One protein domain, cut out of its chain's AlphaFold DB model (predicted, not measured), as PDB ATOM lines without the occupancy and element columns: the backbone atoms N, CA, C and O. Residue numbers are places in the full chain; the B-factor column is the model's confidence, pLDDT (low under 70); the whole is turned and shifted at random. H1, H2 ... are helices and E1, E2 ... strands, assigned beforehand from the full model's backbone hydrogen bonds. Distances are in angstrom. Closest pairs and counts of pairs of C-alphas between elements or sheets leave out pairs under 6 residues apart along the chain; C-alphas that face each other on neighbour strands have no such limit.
ATOM      1  N   PRO A 212     178.187 144.433 146.600       92.69
ATOM      2  CA  PRO A 212     179.404 144.599 145.796       92.69
ATOM      3  C   PRO A 212     179.704 143.442 144.831       92.69
ATOM      4  O   PRO A 212     180.094 143.689 143.692       92.69
ATOM      5  N   HIS A 213     179.467 142.188 145.235       93.38
ATOM      6  CA  HIS A 213     179.678 141.017 144.377       93.38
ATOM      7  C   HIS A 213     178.721 140.986 143.163       93.38
ATOM      8  O   HIS A 213     179.172 140.704 142.054       93.38
ATOM      9  N   ILE A 214     177.447 141.379 143.321       93.00
ATOM     10  CA  ILE A 214     176.498 141.539 142.197       93.00
ATOM     11  C   ILE A 214     176.971 142.649 141.248       93.00
ATOM     12  O   ILE A 214     176.982 142.461 140.029       93.00
ATOM     13  N   GLN A 215     177.394 143.798 141.789       92.69
ATOM     14  CA  GLN A 215     177.899 144.909 140.973       92.69
ATOM     15  C   GLN A 215     179.115 144.485 140.135       92.69
ATOM     16  O   GLN A 215     179.190 144.790 138.942       92.69
ATOM     17  N   VAL A 216     180.038 143.725 140.735       93.69
ATOM     18  CA  VAL A 216     181.223 143.181 140.057       93.69
ATOM     19  C   VAL A 216     180.853 142.183 138.960       93.69
ATOM     20  O   VAL A 216     181.387 142.302 137.857       93.69
ATOM     21  N   ILE A 217     179.907 141.265 139.192       93.50
ATOM     22  CA  ILE A 217     179.391 140.371 138.137       93.50
ATOM     23  C   ILE A 217     178.838 141.197 136.968       93.50
ATOM     24  O   ILE A 217     179.161 140.931 135.811       93.50
ATOM     25  N   GLY A 218     178.089 142.267 137.254       91.00
ATOM     26  CA  GLY A 218     177.607 143.199 136.235       91.00
ATOM     27  C   GLY A 218     178.727 143.873 135.427       91.00
ATOM     28  O   GLY A 218     178.578 144.064 134.218       91.00
ATOM     29  N   LEU A 219     179.849 144.244 136.051       90.62
ATOM     30  CA  LEU A 219     181.016 144.811 135.357       90.62
ATOM     31  C   LEU A 219     181.746 143.757 134.507       90.62
ATOM     32  O   LEU A 219     182.084 144.008 133.348       90.62
ATOM     33  N   LEU A 220     181.938 142.551 135.044       91.75
ATOM     34  CA  LEU A 220     182.584 141.440 134.345       91.75
ATOM     35  C   LEU A 220     181.766 140.968 133.134       91.75
ATOM     36  O   LEU A 220     182.327 140.778 132.057       91.75
ATOM     37  N   CYS A 221     180.434 140.901 133.249       90.75
ATOM     38  CA  CYS A 221     179.526 140.603 132.135       90.75
ATOM     39  C   CYS A 221     179.606 141.626 130.989       90.75
ATOM     40  O   CYS A 221     179.209 141.307 129.866       90.75
ATOM     41  N   ARG A 222     180.115 142.838 131.242       88.25
ATOM     42  CA  ARG A 222     180.369 143.883 130.233       88.25
ATOM     43  C   ARG A 222     181.817 143.885 129.717       88.25
ATOM     44  O   ARG A 222     182.119 144.639 128.801       88.25
ATOM     45  N   THR A 223     182.695 143.035 130.255       87.69
ATOM     46  CA  THR A 223     184.137 143.009 129.956       87.69
ATOM     47  C   THR A 223     184.485 141.807 129.052       87.69
ATOM     48  O   THR A 223     184.623 140.679 129.538       87.69
ATOM     49  N   PRO A 224     184.626 141.994 127.722       81.56
ATOM     50  CA  PRO A 224     184.704 140.878 126.773       81.56
ATOM     51  C   PRO A 224     186.056 140.149 126.761       81.56
ATOM     52  O   PRO A 224     186.088 138.947 126.496       81.56
ATOM     53  N   HIS A 225     187.157 140.839 127.066       84.31
ATOM     54  CA  HIS A 225     188.513 140.280 127.013       84.31
ATOM     55  C   HIS A 225     188.927 139.638 128.339       84.31
ATOM     56  O   HIS A 225     188.736 140.231 129.403       84.31
ATOM     57  N   LYS A 226     189.544 138.453 128.263       85.44
ATOM     58  CA  LYS A 226     189.993 137.672 129.423       85.44
ATOM     59  C   LYS A 226     190.967 138.428 130.321       85.44
ATOM     60  O   LYS A 226     190.708 138.544 131.516       85.44
ATOM     61  N   GLU A 227     192.014 139.019 129.751       86.50
ATOM     62  CA  GLU A 227     193.009 139.798 130.506       86.50
ATOM     63  C   GLU A 227     192.376 140.977 131.262       86.50
ATOM     64  O   GLU A 227     192.686 141.221 132.427       86.50
ATOM     65  N   SER A 228     191.417 141.668 130.636       88.50
ATOM     66  CA  SER A 228     190.672 142.757 131.277       88.50
ATOM     67  C   SER A 228     189.792 142.263 132.430       88.50
ATOM     68  O   SER A 228     189.691 142.956 133.442       88.50
ATOM     69  N   ARG A 229     189.181 141.071 132.320       90.06
ATOM     70  CA  ARG A 229     188.436 140.446 133.430       90.06
ATOM     71  C   ARG A 229     189.352 140.021 134.571       90.06
ATOM     72  O   ARG A 229     189.032 140.305 135.719       90.06
ATOM     73  N   HIS A 230     190.502 139.416 134.274       90.31
ATOM     74  CA  HIS A 230     191.469 139.002 135.295       90.31
ATOM     75  C   HIS A 230     192.042 140.214 136.039       90.31
ATOM     76  O   HIS A 230     192.137 140.203 137.263       90.31
ATOM     77  N   GLU A 231     192.356 141.302 135.331       89.94
ATOM     78  CA  GLU A 231     192.794 142.547 135.962       89.94
ATOM     79  C   GLU A 231     191.689 143.207 136.804       89.94
ATOM     80  O   GLU A 231     191.963 143.700 137.899       89.94
ATOM     81  N   LEU A 232     190.433 143.171 136.346       91.44
ATOM     82  CA  LEU A 232     189.282 143.612 137.134       91.44
ATOM     83  C   LEU A 232     189.128 142.764 138.410       91.44
ATOM     84  O   LEU A 232     189.074 143.330 139.498       91.44
ATOM     85  N   LEU A 233     189.154 141.432 138.308       92.94
ATOM     86  CA  LEU A 233     189.094 140.515 139.454       92.94
ATOM     87  C   LEU A 233     190.252 140.738 140.443       92.94
ATOM     88  O   LEU A 233     190.014 140.769 141.650       92.94
ATOM     89  N   ARG A 234     191.485 140.978 139.965       91.69
ATOM     90  CA  ARG A 234     192.630 141.336 140.828       91.69
ATOM     91  C   ARG A 234     192.366 142.611 141.629       91.69
ATOM     92  O   ARG A 234     192.621 142.635 142.829       91.69
ATOM     93  N   ARG A 235     191.836 143.659 140.990       91.62
ATOM     94  CA  ARG A 235     191.516 144.940 141.651       91.62
ATOM     95  C   ARG A 235     190.381 144.807 142.659       91.62
ATOM     96  O   ARG A 235     190.462 145.380 143.738       91.62
ATOM     97  N   VAL A 236     189.356 144.028 142.324       94.19
ATOM     98  CA  VAL A 236     188.233 143.718 143.218       94.19
ATOM     99  C   VAL A 236     188.724 142.989 144.475       94.19
ATOM    100  O   VAL A 236     188.402 143.412 145.586       94.19
ATOM    101  N   ALA A 237     189.563 141.959 144.307       92.50
ATOM    102  CA  ALA A 237     190.162 141.203 145.408       92.50
ATOM    103  C   ALA A 237     191.130 142.042 146.264       92.50
ATOM    104  O   ALA A 237     191.244 141.819 147.466       92.50
ATOM    105  N   ALA A 238     191.791 143.041 145.669       91.06
ATOM    106  CA  ALA A 238     192.641 144.004 146.371       91.06
ATOM    107  C   ALA A 238     191.860 145.080 147.165       91.06
ATOM    108  O   ALA A 238     192.479 145.968 147.748       91.06
ATOM    109  N   GLY A 239     190.522 145.014 147.197       87.38
ATOM    110  CA  GLY A 239     189.656 145.945 147.933       87.38
ATOM    111  C   GLY A 239     188.930 146.984 147.070       87.38
ATOM    112  O   GLY A 239     188.165 147.784 147.607       87.38
ATOM    113  N   GLY A 240     189.105 146.961 145.746       90.25
ATOM    114  CA  GLY A 240     188.460 147.898 144.823       90.25
ATOM    115  C   GLY A 240     189.063 149.307 144.862       90.25
ATOM    116  O   GLY A 240     190.256 149.483 145.106       90.25
ATOM    117  N   GLY A 241     188.244 150.320 144.564       86.31
ATOM    118  CA  GLY A 241     188.623 151.738 144.577       86.31
ATOM    119  C   GLY A 241     188.382 152.467 143.250       86.31
ATOM    120  O   GLY A 241     187.747 151.949 142.332       86.31
ATOM    121  N   ALA A 242     188.879 153.702 143.146       83.69
ATOM    122  CA  ALA A 242     188.776 154.516 141.935       83.69
ATOM    123  C   ALA A 242     190.002 154.318 141.029       83.69
ATOM    124  O   ALA A 242     191.127 154.626 141.418       83.69
ATOM    125  N   PHE A 243     189.775 153.865 139.797       75.12
ATOM    126  CA  PHE A 243     190.816 153.607 138.804       75.12
ATOM    127  C   PHE A 243     190.656 154.542 137.610       75.12
ATOM    128  O   PHE A 243     189.543 154.794 137.155       75.12
ATOM    129  N   GLN A 244     191.770 155.040 137.076       71.38
ATOM    130  CA  GLN A 244     191.771 155.774 135.811       71.38
ATOM    131  C   GLN A 244     191.977 154.777 134.666       71.38
ATOM    132  O   GLN A 244     192.942 154.011 134.664       71.38
ATOM    133  N   GLY A 245     191.040 154.756 133.719       66.94
ATOM    134  CA  GLY A 245     191.191 154.054 132.446       66.94
ATOM    135  C   GLY A 245     192.242 154.719 131.553       66.94
ATOM    136  O   GLY A 245     192.729 155.809 131.851       66.94
ATOM    137  N   LYS A 246     192.573 154.077 130.426       61.88
ATOM    138  CA  LYS A 246     193.579 154.586 129.472       61.88
ATOM    139  C   LYS A 246     193.206 155.956 128.875       61.88
ATOM    140  O   LYS A 246     194.101 156.736 128.580       61.88
ATOM    141  N   GLU A 247     191.912 156.259 128.776       60.94
ATOM    142  CA  GLU A 247     191.354 157.552 128.335       60.94
ATOM    143  C   GLU A 247     191.111 158.556 129.487       60.94
ATOM    144  O   GLU A 247     190.458 159.577 129.302       60.94
ATOM    145  N   GLY A 248     191.572 158.278 130.714       62.91
ATOM    146  CA  GLY A 248     191.334 159.143 131.881       62.91
ATOM    147  C   GLY A 248     189.952 158.991 132.538       62.91
ATOM    148  O   GLY A 248     189.721 159.550 133.612       62.91
ATOM    149  N   THR A 249     189.054 158.184 131.962       68.19
ATOM    150  CA  THR A 249     187.762 157.808 132.559       68.19
ATOM    151  C   THR A 249     187.962 157.209 133.954       68.19
ATOM    152  O   THR A 249     188.596 156.164 134.108       68.19
ATOM    153  N   LYS A 250     187.417 157.866 134.986       75.69
ATOM    154  CA  LYS A 250     187.461 157.387 136.376       75.69
ATOM    155  C   LYS A 250     186.370 156.340 136.598       75.69
ATOM    156  O   LYS A 250     185.199 156.685 136.713       75.69
ATOM    157  N   VAL A 251     186.760 155.073 136.692       79.31
ATOM    158  CA  VAL A 251     185.862 153.950 136.986       79.31
ATOM    159  C   VAL A 251     186.014 153.563 138.454       79.31
ATOM    160  O   VAL A 251     187.115 153.248 138.908       79.31
ATOM    161  N   HIS A 252     184.912 153.571 139.202       85.94
ATOM    162  CA  HIS A 252     184.878 153.031 140.559       85.94
ATOM    163  C   HIS A 252     184.612 151.521 140.513       85.94
ATOM    164  O   HIS A 252     183.583 151.084 140.001       85.94
ATOM    165  N   ILE A 253     185.537 150.732 141.051       90.00
ATOM    166  CA  ILE A 253     185.453 149.273 141.130       90.00
ATOM    167  C   ILE A 253     185.072 148.894 142.573       90.00
ATOM    168  O   ILE A 253     185.795 149.279 143.495       90.00
ATOM    169  N   PRO A 254     183.977 148.148 142.809       90.69
ATOM    170  CA  PRO A 254     183.637 147.659 144.145       90.69
ATOM    171  C   PRO A 254     184.680 146.654 144.655       90.69
ATOM    172  O   PRO A 254     185.147 145.808 143.896       90.69
ATOM    173  N   GLY A 255     185.012 146.708 145.945       92.56
ATOM    174  CA  GLY A 255     185.751 145.635 146.616       92.56
ATOM    175  C   GLY A 255     184.819 144.475 146.969       92.56
ATOM    176  O   GLY A 255     183.735 144.702 147.507       92.56
ATOM    177  N   ALA A 256     185.219 143.240 146.666       94.50
ATOM    178  CA  ALA A 256     184.440 142.034 146.957       94.50
ATOM    179  C   ALA A 256     185.342 140.790 147.025       94.50
ATOM    180  O   ALA A 256     186.423 140.756 146.438       94.50
ATOM    181  N   ASN A 257     184.893 139.754 147.733       94.25
ATOM    182  CA  ASN A 257     185.606 138.482 147.814       94.25
ATOM    183  C   ASN A 257     185.366 137.650 146.538       94.25
ATOM    184  O   ASN A 257     184.230 137.523 146.081       94.25
ATOM    185  N   LEU A 258     186.427 137.050 145.989       94.06
ATOM    186  CA  LEU A 258     186.360 136.155 144.825       94.06
ATOM    187  C   LEU A 258     185.441 134.948 145.067       94.06
ATOM    188  O   LEU A 258     184.759 134.512 144.143       94.06
ATOM    189  N   ASN A 259     185.370 134.454 146.305       93.50
ATOM    190  CA  ASN A 259     184.467 133.371 146.691       93.50
ATOM    191  C   ASN A 259     182.999 133.794 146.587       93.50
ATOM    192  O   ASN A 259     182.188 133.066 146.022       93.50
ATOM    193  N   ASP A 260     182.665 134.991 147.065       94.94
ATOM    194  CA  ASP A 260     181.293 135.500 147.039       94.94
ATOM    195  C   ASP A 260     180.854 135.799 145.598       94.94
ATOM    196  O   ASP A 260     179.717 135.527 145.231       94.94
ATOM    197  N   ILE A 261     181.772 136.283 144.752       95.19
ATOM    198  CA  ILE A 261     181.545 136.463 143.309       95.19
ATOM    199  C   ILE A 261     181.304 135.116 142.620       95.19
ATOM    200  O   ILE A 261     180.372 134.997 141.828       95.19
ATOM    201  N   ALA A 262     182.127 134.104 142.913       92.50
ATOM    202  CA  ALA A 262     181.991 132.778 142.321       92.50
ATOM    203  C   ALA A 262     180.673 132.102 142.722       92.50
ATOM    204  O   ALA A 262     179.976 131.580 141.856       92.50
ATOM    205  N   ASN A 263     180.316 132.137 144.008       93.25
ATOM    206  CA  ASN A 263     179.076 131.537 144.502       93.25
ATOM    207  C   ASN A 263     177.855 132.298 143.976       93.25
ATOM    208  O   ASN A 263     176.950 131.678 143.436       93.25
ATOM    209  N   GLN A 264     177.880 133.634 143.988       95.50
ATOM    210  CA  GLN A 264     176.775 134.420 143.444       95.50
ATOM    211  C   GLN A 264     176.577 134.204 141.937       95.50
ATOM    212  O   GLN A 264     175.441 134.228 141.462       95.50
ATOM    213  N   ALA A 265     177.657 134.010 141.174       93.44
ATOM    214  CA  ALA A 265     177.559 133.643 139.764       93.44
ATOM    215  C   ALA A 265     176.944 132.243 139.583       93.44
ATOM    216  O   ALA A 265     176.189 132.054 138.634       93.44
ATOM    217  N   ASP A 266     177.216 131.302 140.494       91.19
ATOM    218  CA  ASP A 266     176.586 129.973 140.540       91.19
ATOM    219  C   ASP A 266     175.078 130.072 140.822       91.19
ATOM    220  O   ASP A 266     174.284 129.562 140.038       91.19
ATOM    221  N   ASP A 267     174.671 130.826 141.850       92.62
ATOM    222  CA  ASP A 267     173.255 131.040 142.193       92.62
ATOM    223  C   ASP A 267     172.465 131.643 141.011       92.62
ATOM    224  O   ASP A 267     171.313 131.290 140.750       92.62
ATOM    225  N   LEU A 268     173.087 132.571 140.268       91.25
ATOM    226  CA  LEU A 268     172.492 133.192 139.080       91.25
ATOM    227  C   LEU A 268     172.396 132.221 137.894       91.25
ATOM    228  O   LEU A 268     171.450 132.325 137.112       91.25
ATOM    229  N   LEU A 269     173.346 131.293 137.755       89.62
ATOM    230  CA  LEU A 269     173.299 130.227 136.752       89.62
ATOM    231  C   LEU A 269     172.193 129.226 137.080       89.62
ATOM    232  O   LEU A 269     171.339 128.986 136.231       89.62
ATOM    233  N   GLU A 270     172.128 128.741 138.320       88.94
ATOM    234  CA  GLU A 270     171.067 127.840 138.782       88.94
ATOM    235  C   GLU A 270     169.679 128.479 138.580       88.94
ATOM    236  O   GLU A 270     168.776 127.862 138.009       88.94
ATOM    237  N   ALA A 271     169.513 129.764 138.914       88.69
ATOM    238  CA  ALA A 271     168.274 130.520 138.686       88.69
ATOM    239  C   ALA A 271     167.926 130.780 137.197       88.69
ATOM    240  O   ALA A 271     166.803 131.207 136.886       88.69
ATOM    241  N   MET A 272     168.866 130.558 136.271       85.56
ATOM    242  CA  MET A 272     168.641 130.591 134.820       85.56
ATOM    243  C   MET A 272     168.400 129.194 134.230       85.56
ATOM    244  O   MET A 272     167.580 129.071 133.321       85.56
ATOM    245  N   GLU A 273     169.078 128.164 134.739       82.94
ATOM    246  CA  GLU A 273     169.011 126.771 134.271       82.94
ATOM    247  C   GLU A 273     167.777 126.023 134.795       82.94
ATOM    248  O   GLU A 273     167.212 125.193 134.088       82.94
ATOM    249  N   THR A 274     167.282 126.376 135.985       86.75
ATOM    250  CA  THR A 274     166.013 125.863 136.546       86.75
ATOM    251  C   THR A 274     164.766 126.294 135.760       86.75
ATOM    252  O   THR A 274     163.675 125.766 135.984       86.75
ATOM    253  N   ARG A 275     164.892 127.247 134.826       82.12
ATOM    254  CA  ARG A 275     163.787 127.716 133.979       82.12
ATOM    255  C   ARG A 275     163.611 126.803 132.770       82.12
ATOM    256  O   ARG A 275     164.571 126.489 132.077       82.12
ATOM    257  N   HIS A 276     162.359 126.500 132.422       79.88
ATOM    258  CA  HIS A 276     162.020 125.709 131.227       79.88
ATOM    259  C   HIS A 276     162.587 126.297 129.916       79.88
ATOM    260  O   HIS A 276     162.844 125.569 128.959       79.88
ATOM    261  N   VAL A 277     162.797 127.618 129.860       83.50
ATOM    262  CA  VAL A 277     163.461 128.304 128.744       83.50
ATOM    263  C   VAL A 277     164.545 129.229 129.295       83.50
ATOM    264  O   VAL A 277     164.254 130.142 130.067       83.50
ATOM    265  N   VAL A 278     165.791 129.025 128.859       81.69
ATOM    266  CA  VAL A 278     166.915 129.925 129.171       81.69
ATOM    267  C   VAL A 278     166.740 131.239 128.390       81.69
ATOM    268  O   VAL A 278     166.751 131.193 127.156       81.69
ATOM    269  N   PRO A 279     166.617 132.405 129.059       74.00
ATOM    270  CA  PRO A 279     166.263 133.663 128.397       74.00
ATOM    271  C   PRO A 279     167.403 134.249 127.550       74.00
ATOM    272  O   PRO A 279     167.168 134.678 126.424       74.00
ATOM    273  N   ASP A 280     168.648 134.221 128.044       84.75
ATOM    274  CA  ASP A 280     169.831 134.630 127.275       84.75
ATOM    275  C   ASP A 280     171.000 133.652 127.468       84.75
ATOM    276  O   ASP A 280     171.645 133.595 128.516       84.75
ATOM    277  N   ARG A 281     171.313 132.905 126.404       83.56
ATOM    278  CA  ARG A 281     172.448 131.970 126.359       83.56
ATOM    279  C   ARG A 281     173.811 132.675 126.347       83.56
ATOM    280  O   ARG A 281     174.796 132.075 126.768       83.56
ATOM    281  N   LYS A 282     173.899 133.928 125.880       86.81
ATOM    282  CA  LYS A 282     175.146 134.715 125.910       86.81
ATOM    283  C   LYS A 282     175.456 135.177 127.329       86.81
ATOM    284  O   LYS A 282     176.614 135.100 127.733       86.81
ATOM    285  N   LEU A 283     174.447 135.618 128.084       87.94
ATOM    286  CA  LEU A 283     174.590 135.916 129.510       87.94
ATOM    287  C   LEU A 283     174.962 134.661 130.308       87.94
ATOM    288  O   LEU A 283     175.934 134.715 131.055       87.94
ATOM    289  N   LEU A 284     174.275 133.531 130.083       85.69
ATOM    290  CA  LEU A 284     174.604 132.250 130.724       85.69
ATOM    291  C   LEU A 284     176.087 131.886 130.510       85.69
ATOM    292  O   LEU A 284     176.828 131.671 131.465       85.69
ATOM    293  N   ALA A 285     176.558 131.934 129.257       86.31
ATOM    294  CA  ALA A 285     177.957 131.667 128.931       86.31
ATOM    295  C   ALA A 285     178.942 132.625 129.628       86.31
ATOM    296  O   ALA A 285     180.010 132.196 130.061       86.31
ATOM    297  N   ARG A 286     178.596 133.912 129.773       89.50
ATOM    298  CA  ARG A 286     179.422 134.886 130.509       89.50
ATOM    299  C   ARG A 286     179.460 134.595 132.006       89.50
ATOM    300  O   ARG A 286     180.533 134.693 132.589       89.50
ATOM    301  N   LEU A 287     178.333 134.224 132.615       89.75
ATOM    302  CA  LEU A 287     178.260 133.900 134.041       89.75
ATOM    303  C   LEU A 287     179.119 132.677 134.393       89.75
ATOM    304  O   LEU A 287     179.876 132.745 135.358       89.75
ATOM    305  N   VAL A 288     179.105 131.617 133.572       88.44
ATOM    306  CA  VAL A 288     180.006 130.462 133.774       88.44
ATOM    307  C   VAL A 288     181.474 130.876 133.647       88.44
ATOM    308  O   VAL A 288     182.272 130.529 134.514       88.44
ATOM    309  N   LEU A 289     181.845 131.662 132.626       89.19
ATOM    310  CA  LEU A 289     183.222 132.164 132.495       89.19
ATOM    311  C   LEU A 289     183.656 132.953 133.740       89.19
ATOM    312  O   LEU A 289     184.755 132.742 134.238       89.19
ATOM    313  N   ILE A 290     182.787 133.814 134.277       91.19
ATOM    314  CA  ILE A 290     183.051 134.600 135.491       91.19
ATOM    315  C   ILE A 290     183.235 133.701 136.715       91.19
ATOM    316  O   ILE A 290     184.186 133.894 137.474       91.19
ATOM    317  N   ARG A 291     182.354 132.708 136.888       90.56
ATOM    318  CA  ARG A 291     182.431 131.721 137.969       90.56
ATOM    319  C   ARG A 291     183.760 130.969 137.932       90.56
ATOM    320  O   ARG A 291     184.453 130.905 138.947       90.56
ATOM    321  N   GLU A 292     184.143 130.446 136.769       87.56
ATOM    322  CA  GLU A 292     185.382 129.681 136.622       87.56
ATOM    323  C   GLU A 292     186.637 130.560 136.718       87.56
ATOM    324  O   GLU A 292     187.609 130.147 137.338       87.56
ATOM    325  N   GLU A 293     186.642 131.786 136.185       90.19
ATOM    326  CA  GLU A 293     187.770 132.721 136.338       90.19
ATOM    327  C   GLU A 293     187.985 133.129 137.805       90.19
ATOM    328  O   GLU A 293     189.117 133.085 138.294       90.19
ATOM    329  N   ALA A 294     186.911 133.433 138.545       91.50
ATOM    330  CA  ALA A 294     186.992 133.735 139.975       91.50
ATOM    331  C   ALA A 294     187.491 132.527 140.795       91.50
ATOM    332  O   ALA A 294     188.342 132.691 141.670       91.50
ATOM    333  N   ARG A 295     187.025 131.308 140.481       89.31
ATOM    334  CA  ARG A 295     187.500 130.061 141.111       89.31
ATOM    335  C   ARG A 295     188.954 129.731 140.764       89.31
ATOM    336  O   ARG A 295     189.721 129.376 141.656       89.31
ATOM    337  N   ASN A 296     189.365 129.902 139.506       86.06
ATOM    338  CA  ASN A 296     190.752 129.712 139.065       86.06
ATOM    339  C   ASN A 296     191.712 130.624 139.847       86.06
ATOM    340  O   ASN A 296     192.756 130.167 140.301       86.06
ATOM    341  N   MET A 297     191.338 131.887 140.089       85.06
ATOM    342  CA  MET A 297     192.154 132.819 140.882       85.06
ATOM    343  C   MET A 297     192.309 132.439 142.364       85.06
ATOM    344  O   MET A 297     193.223 132.939 143.018       85.06
ATOM    345  N   MET A 298     191.452 131.563 142.896       85.88
ATOM    346  CA  MET A 298     191.543 131.041 144.267       85.88
ATOM    347  C   MET A 298     192.215 129.660 144.356       85.88
ATOM    348  O   MET A 298     192.361 129.137 145.458       85.88
ATOM    349  N   GLY A 299     192.611 129.062 143.228       74.69
ATOM    350  CA  GLY A 299     193.118 127.687 143.187       74.69
ATOM    351  C   GLY A 299     192.017 126.630 143.356       74.69
ATOM    352  O   GLY A 299     192.126 125.741 144.200       74.69
ATOM    353  N   GLY A 300     190.910 126.778 142.616       67.31
ATOM    354  CA  GLY A 300     189.783 125.837 142.653       67.31
ATOM    355  C   GLY A 300     188.829 125.915 141.457       67.31
ATOM    356  O   GLY A 300     187.647 125.610 141.604       67.31
ATOM    357  N   GLY A 301     189.297 126.392 140.299       63.50
ATOM    358  CA  GLY A 301     188.507 126.410 139.061       63.50
ATOM    359  C   GLY A 301     188.652 125.125 138.248       63.50
ATOM    360  O   GLY A 301     189.355 124.196 138.646       63.50
ATOM    361  N   ILE A 302     187.978 125.057 137.099       64.44
ATOM    362  CA  ILE A 302     187.907 123.850 136.252       64.44
ATOM    363  C   ILE A 302     189.258 123.326 135.711       64.44
ATOM    364  O   ILE A 302     189.310 122.213 135.204       64.44
ATOM    365  N   LEU A 303     190.350 124.097 135.798       60.28
ATOM    366  CA  LEU A 303     191.696 123.660 135.383       60.28
ATOM    367  C   LEU A 303     192.653 123.400 136.561       60.28
ATOM    368  O   LEU A 303     193.834 123.158 136.327       60.28
ATOM    369  N   ASP A 304     192.184 123.471 137.810       61.53
ATOM    370  CA  ASP A 304     193.025 123.188 138.976       61.53
ATOM    371  C   ASP A 304     193.074 121.680 139.272       61.53
ATOM    372  O   ASP A 304     192.047 121.052 139.523       61.53
ATOM    373  N   GLU A 305     194.278 121.108 139.289       62.03
ATOM    374  CA  GLU A 305     194.535 119.688 139.579       62.03
ATOM    375  C   GLU A 305     194.115 119.259 140.998       62.03
ATOM    376  O   GLU A 305     194.044 118.069 141.283       62.03
ATOM    377  N   ARG A 306     193.837 120.209 141.902       63.25
ATOM    378  CA  ARG A 306     193.308 119.958 143.255       63.25
ATOM    379  C   ARG A 306     191.782 119.894 143.297       63.25
ATOM    380  O   ARG A 306     191.207 119.594 144.345       63.25
ATOM    381  N   ASN A 307     191.111 120.256 142.206       62.72
ATOM    382  CA  ASN A 307     189.663 120.364 142.143       62.72
ATOM    383  C   ASN A 307     189.035 119.037 141.689       62.72
ATOM    384  O   ASN A 307     188.458 118.939 140.607       62.72
ATOM    385  N   ASP A 308     189.071 118.031 142.566       56.06
ATOM    386  CA  ASP A 308     188.464 116.703 142.356       56.06
ATOM    387  C   ASP A 308     186.916 116.720 142.272       56.06
ATOM    388  O   ASP A 308     186.259 115.678 142.365       56.06
ATOM    389  N   ARG A 309     186.284 117.895 142.112       55.44
ATOM    390  CA  ARG A 309     184.826 118.062 142.004       55.44
ATOM    391  C   ARG A 309     184.293 117.625 140.639       55.44
ATOM    392  O   ARG A 309     183.750 118.418 139.879       55.44
ATOM    393  N   GLY A 310     184.357 116.320 140.397       49.50
ATOM    394  CA  GLY A 310     183.298 115.598 139.703       49.50
ATOM    395  C   GLY A 310     182.969 116.062 138.285       49.50
ATOM    396  O   GLY A 310     181.805 116.311 137.989       49.50
ATOM    397  N   PHE A 311     183.937 116.003 137.366       51.16
ATOM    398  CA  PHE A 311     183.649 115.955 135.920       51.16
ATOM    399  C   PHE A 311     182.665 114.829 135.530       51.16
ATOM    400  O   PHE A 311     182.111 114.840 134.441       51.16
ATOM    401  N   SER A 312     182.404 113.877 136.431       48.16
ATOM    402  CA  SER A 312     181.437 112.786 136.296       48.16
ATOM    403  C   SER A 312     179.966 113.205 136.144       48.16
ATOM    404  O   SER A 312     179.145 112.340 135.853       48.16
ATOM    405  N   THR A 313     179.599 114.472 136.385       47.94
ATOM    406  CA  THR A 313     178.211 114.961 136.219       47.94
ATOM    407  C   THR A 313     177.986 115.808 134.966       47.94
ATOM    408  O   THR A 313     176.832 116.063 134.630       47.94
ATOM    409  N   LEU A 314     179.046 116.213 134.257       46.78
ATOM    410  CA  LEU A 314     178.958 116.979 133.011       46.78
ATOM    411  C   LEU A 314     179.394 116.102 131.827       46.78
ATOM    412  O   LEU A 314     180.429 115.442 131.916       46.78
ATOM    413  N   PRO A 315     178.658 116.082 130.703       54.28
ATOM    414  CA  PRO A 315     179.080 115.326 129.529       54.28
ATOM    415  C   PRO A 315     180.380 115.904 128.947       54.28
ATOM    416  O   PRO A 315     180.544 117.120 128.835       54.28
ATOM    417  N   GLU A 316     181.299 115.027 128.525       51.72
ATOM    418  CA  GLU A 316     182.646 115.397 128.048       51.72
ATOM    419  C   GLU A 316     182.635 116.461 126.940       51.72
ATOM    420  O   GLU A 316     183.532 117.304 126.872       51.72
ATOM    421  N   SER A 317     181.608 116.456 126.083       50.47
ATOM    422  CA  SER A 317     181.412 117.444 125.019       50.47
ATOM    423  C   SER A 317     181.270 118.869 125.555       50.47
ATOM    424  O   SER A 317     181.852 119.791 124.985       50.47
ATOM    425  N   GLU A 318     180.544 119.063 126.656       53.16
ATOM    426  CA  GLU A 318     180.400 120.370 127.292       53.16
ATOM    427  C   GLU A 318     181.711 120.784 127.947       53.16
ATOM    428  O   GLU A 318     182.187 121.885 127.688       53.16
ATOM    429  N   VAL A 319     182.355 119.890 128.704       53.75
ATOM    430  CA  VAL A 319     183.666 120.146 129.328       53.75
ATOM    431  C   VAL A 319     184.703 120.567 128.276       53.75
ATOM    432  O   VAL A 319     185.404 121.564 128.458       53.75
ATOM    433  N   CYS A 320     184.744 119.892 127.123       49.38
ATOM    434  CA  CYS A 320     185.608 120.262 126.003       49.38
ATOM    435  C   CYS A 320     185.255 121.636 125.408       49.38
ATOM    436  O   CYS A 320     186.158 122.432 125.149       49.38
ATOM    437  N   ILE A 321     183.968 121.950 125.213       52.97
ATOM    438  CA  ILE A 321     183.520 123.267 124.725       52.97
ATOM    439  C   ILE A 321     183.888 124.377 125.725       52.97
ATOM    440  O   ILE A 321     184.374 125.432 125.312       52.97
ATOM    441  N   TRP A 322     183.720 124.143 127.030       53.16
ATOM    442  CA  TRP A 322     184.068 125.087 128.096       53.16
ATOM    443  C   TRP A 322     185.573 125.350 128.169       53.16
ATOM    444  O   TRP A 322     185.985 126.511 128.145       53.16
ATOM    445  N   ILE A 323     186.400 124.300 128.173       54.62
ATOM    446  CA  ILE A 323     187.866 124.422 128.155       54.62
ATOM    447  C   ILE A 323     188.328 125.156 126.887       54.62
ATOM    448  O   ILE A 323     189.159 126.061 126.966       54.62
ATOM    449  N   TYR A 324     187.748 124.849 125.722       49.78
ATOM    450  CA  TYR A 324     188.077 125.533 124.467       49.78
ATOM    451  C   TYR A 324     187.686 127.022 124.494       49.78
ATOM    452  O   TYR A 324     188.451 127.872 124.034       49.78
ATOM    453  N   CYS A 325     186.539 127.364 125.090       50.94
ATOM    454  CA  CYS A 325     186.098 128.747 125.293       50.94
ATOM    455  C   CYS A 325     186.979 129.526 126.288       50.94
ATOM    456  O   CYS A 325     187.266 130.694 126.037       50.94
ATOM    457  N   LEU A 326     187.443 128.888 127.371       51.28
ATOM    458  CA  LEU A 326     188.382 129.457 128.354       51.28
ATOM    459  C   LEU A 326     189.821 129.590 127.815       51.28
ATOM    460  O   LEU A 326     190.608 130.394 128.325       51.28
ATOM    461  N   SER A 327     190.176 128.791 126.805       44.31
ATOM    462  CA  SER A 327     191.517 128.727 126.210       44.31
ATOM    463  C   SER A 327     191.717 129.690 125.028       44.31
ATOM    464  O   SER A 327     192.832 130.168 124.830       44.31
ATOM    465  N   LYS A 328     190.668 130.010 124.250       45.47
ATOM    466  CA  LYS A 328     190.787 130.758 122.976       45.47
ATOM    467  C   LYS A 328     190.348 132.238 122.969       45.47
ATOM    468  O   LYS A 328     190.258 132.806 121.878       45.47
ATOM    469  N   LYS A 329     190.064 132.876 124.111       45.03
ATOM    470  CA  LYS A 329     189.633 134.295 124.199       45.03
ATOM    471  C   LYS A 329     190.147 135.001 125.452       45.03
ATOM    472  O   LYS A 329     190.388 134.282 126.439       45.03
TER     473      LYS A 329
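AT A GLANCE: This is residues 212 to 329 of the 329 residues of an uncharacterized protein of Rhizophora mucronata (UniProt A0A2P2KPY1). Two long helices, H3 and H4, make a hairpin that forms the core, and H1 crosses H3 with H2 beside H1, the two running opposite ways. A small hairpin of strands, E1 and E2, makes one end of the longest axis, while at the other end a long loop, residues 298 to 315, leads from H4 to a loosely placed H5; residues 312 to 318 stick out. The printed part has 118 residues with five named helices and two named strands, in the order H1 H2 E1 E2 H3 H4 H5, and the two strands form one antiparallel sheet. The class is mostly helix, and the whole is compact, with a radius of gyration of the C-alphas of 14.8 A and spans of 46 by 34 by 25 A.

IN THESE COORDINATES: H1 is residues 212 to 220, 12.3 A long from first to last C-alpha, and begins with C-alpha 212 at (179.404, 144.599, 145.796). H2, residues 226 to 237, measures 16.4 A. E1, residues 241 to 244, measures 10.2 A, and E2, residues 250 to 253, 9.6 A. H3 is residues 258 to 273, 22.4 A, starting at C-alpha 258 (186.360, 136.155, 144.825). H4, residues 281 to 297, is the longest helix at 24.5 A. H5, residues 316 to 327, measures 16.1 A and ends with C-alpha 327 at (191.517, 128.727, 126.210).

HOW THE PARTS SIT: H1 touches H3 at residues 260 to 265 of H3 alone; the closest C-alphas are those of His 213 and Ile 261, 5.0 A apart, and the lines are only just about perpendicular at 71 degrees. H1 and H2 form a helical hairpin that only just touches, with 3 pairs of C-alphas within 8 A, the closest being Leu 220 and Arg 229 at 6.0 A, at a shallow tilt of 15 degrees. E1 and E2 form an antiparallel hairpin, with N 241 and O 253 2.9 A apart and N 251 and O 243 2.8 A apart, within hydrogen-bond range. H3 and H4 form a helical hairpin: they touch, opposite ways at a shallow tilt of 26 degrees, closest at the C-alphas of Ala 262 and Arg 291, 4.5 A. H5 is close to H4 but not clearly touching, with the C-alphas of Leu 289 and Leu 326 7.1 A apart. H3 and H5 are apart. In H1, H2, H3, H4 and H5 every O i to N i+4 pair is within hydrogen-bond range.

THE WHOLE: The C-alphas of Gly 248 and Ser 312, 47.6 A apart, are the two farthest apart. The printed part has no cut, and the link from H4 to H5 is long, with 18 residues. The mean pLDDT of the printed part is 78.6; residues 245 to 249 and 300 to 329 are under 70.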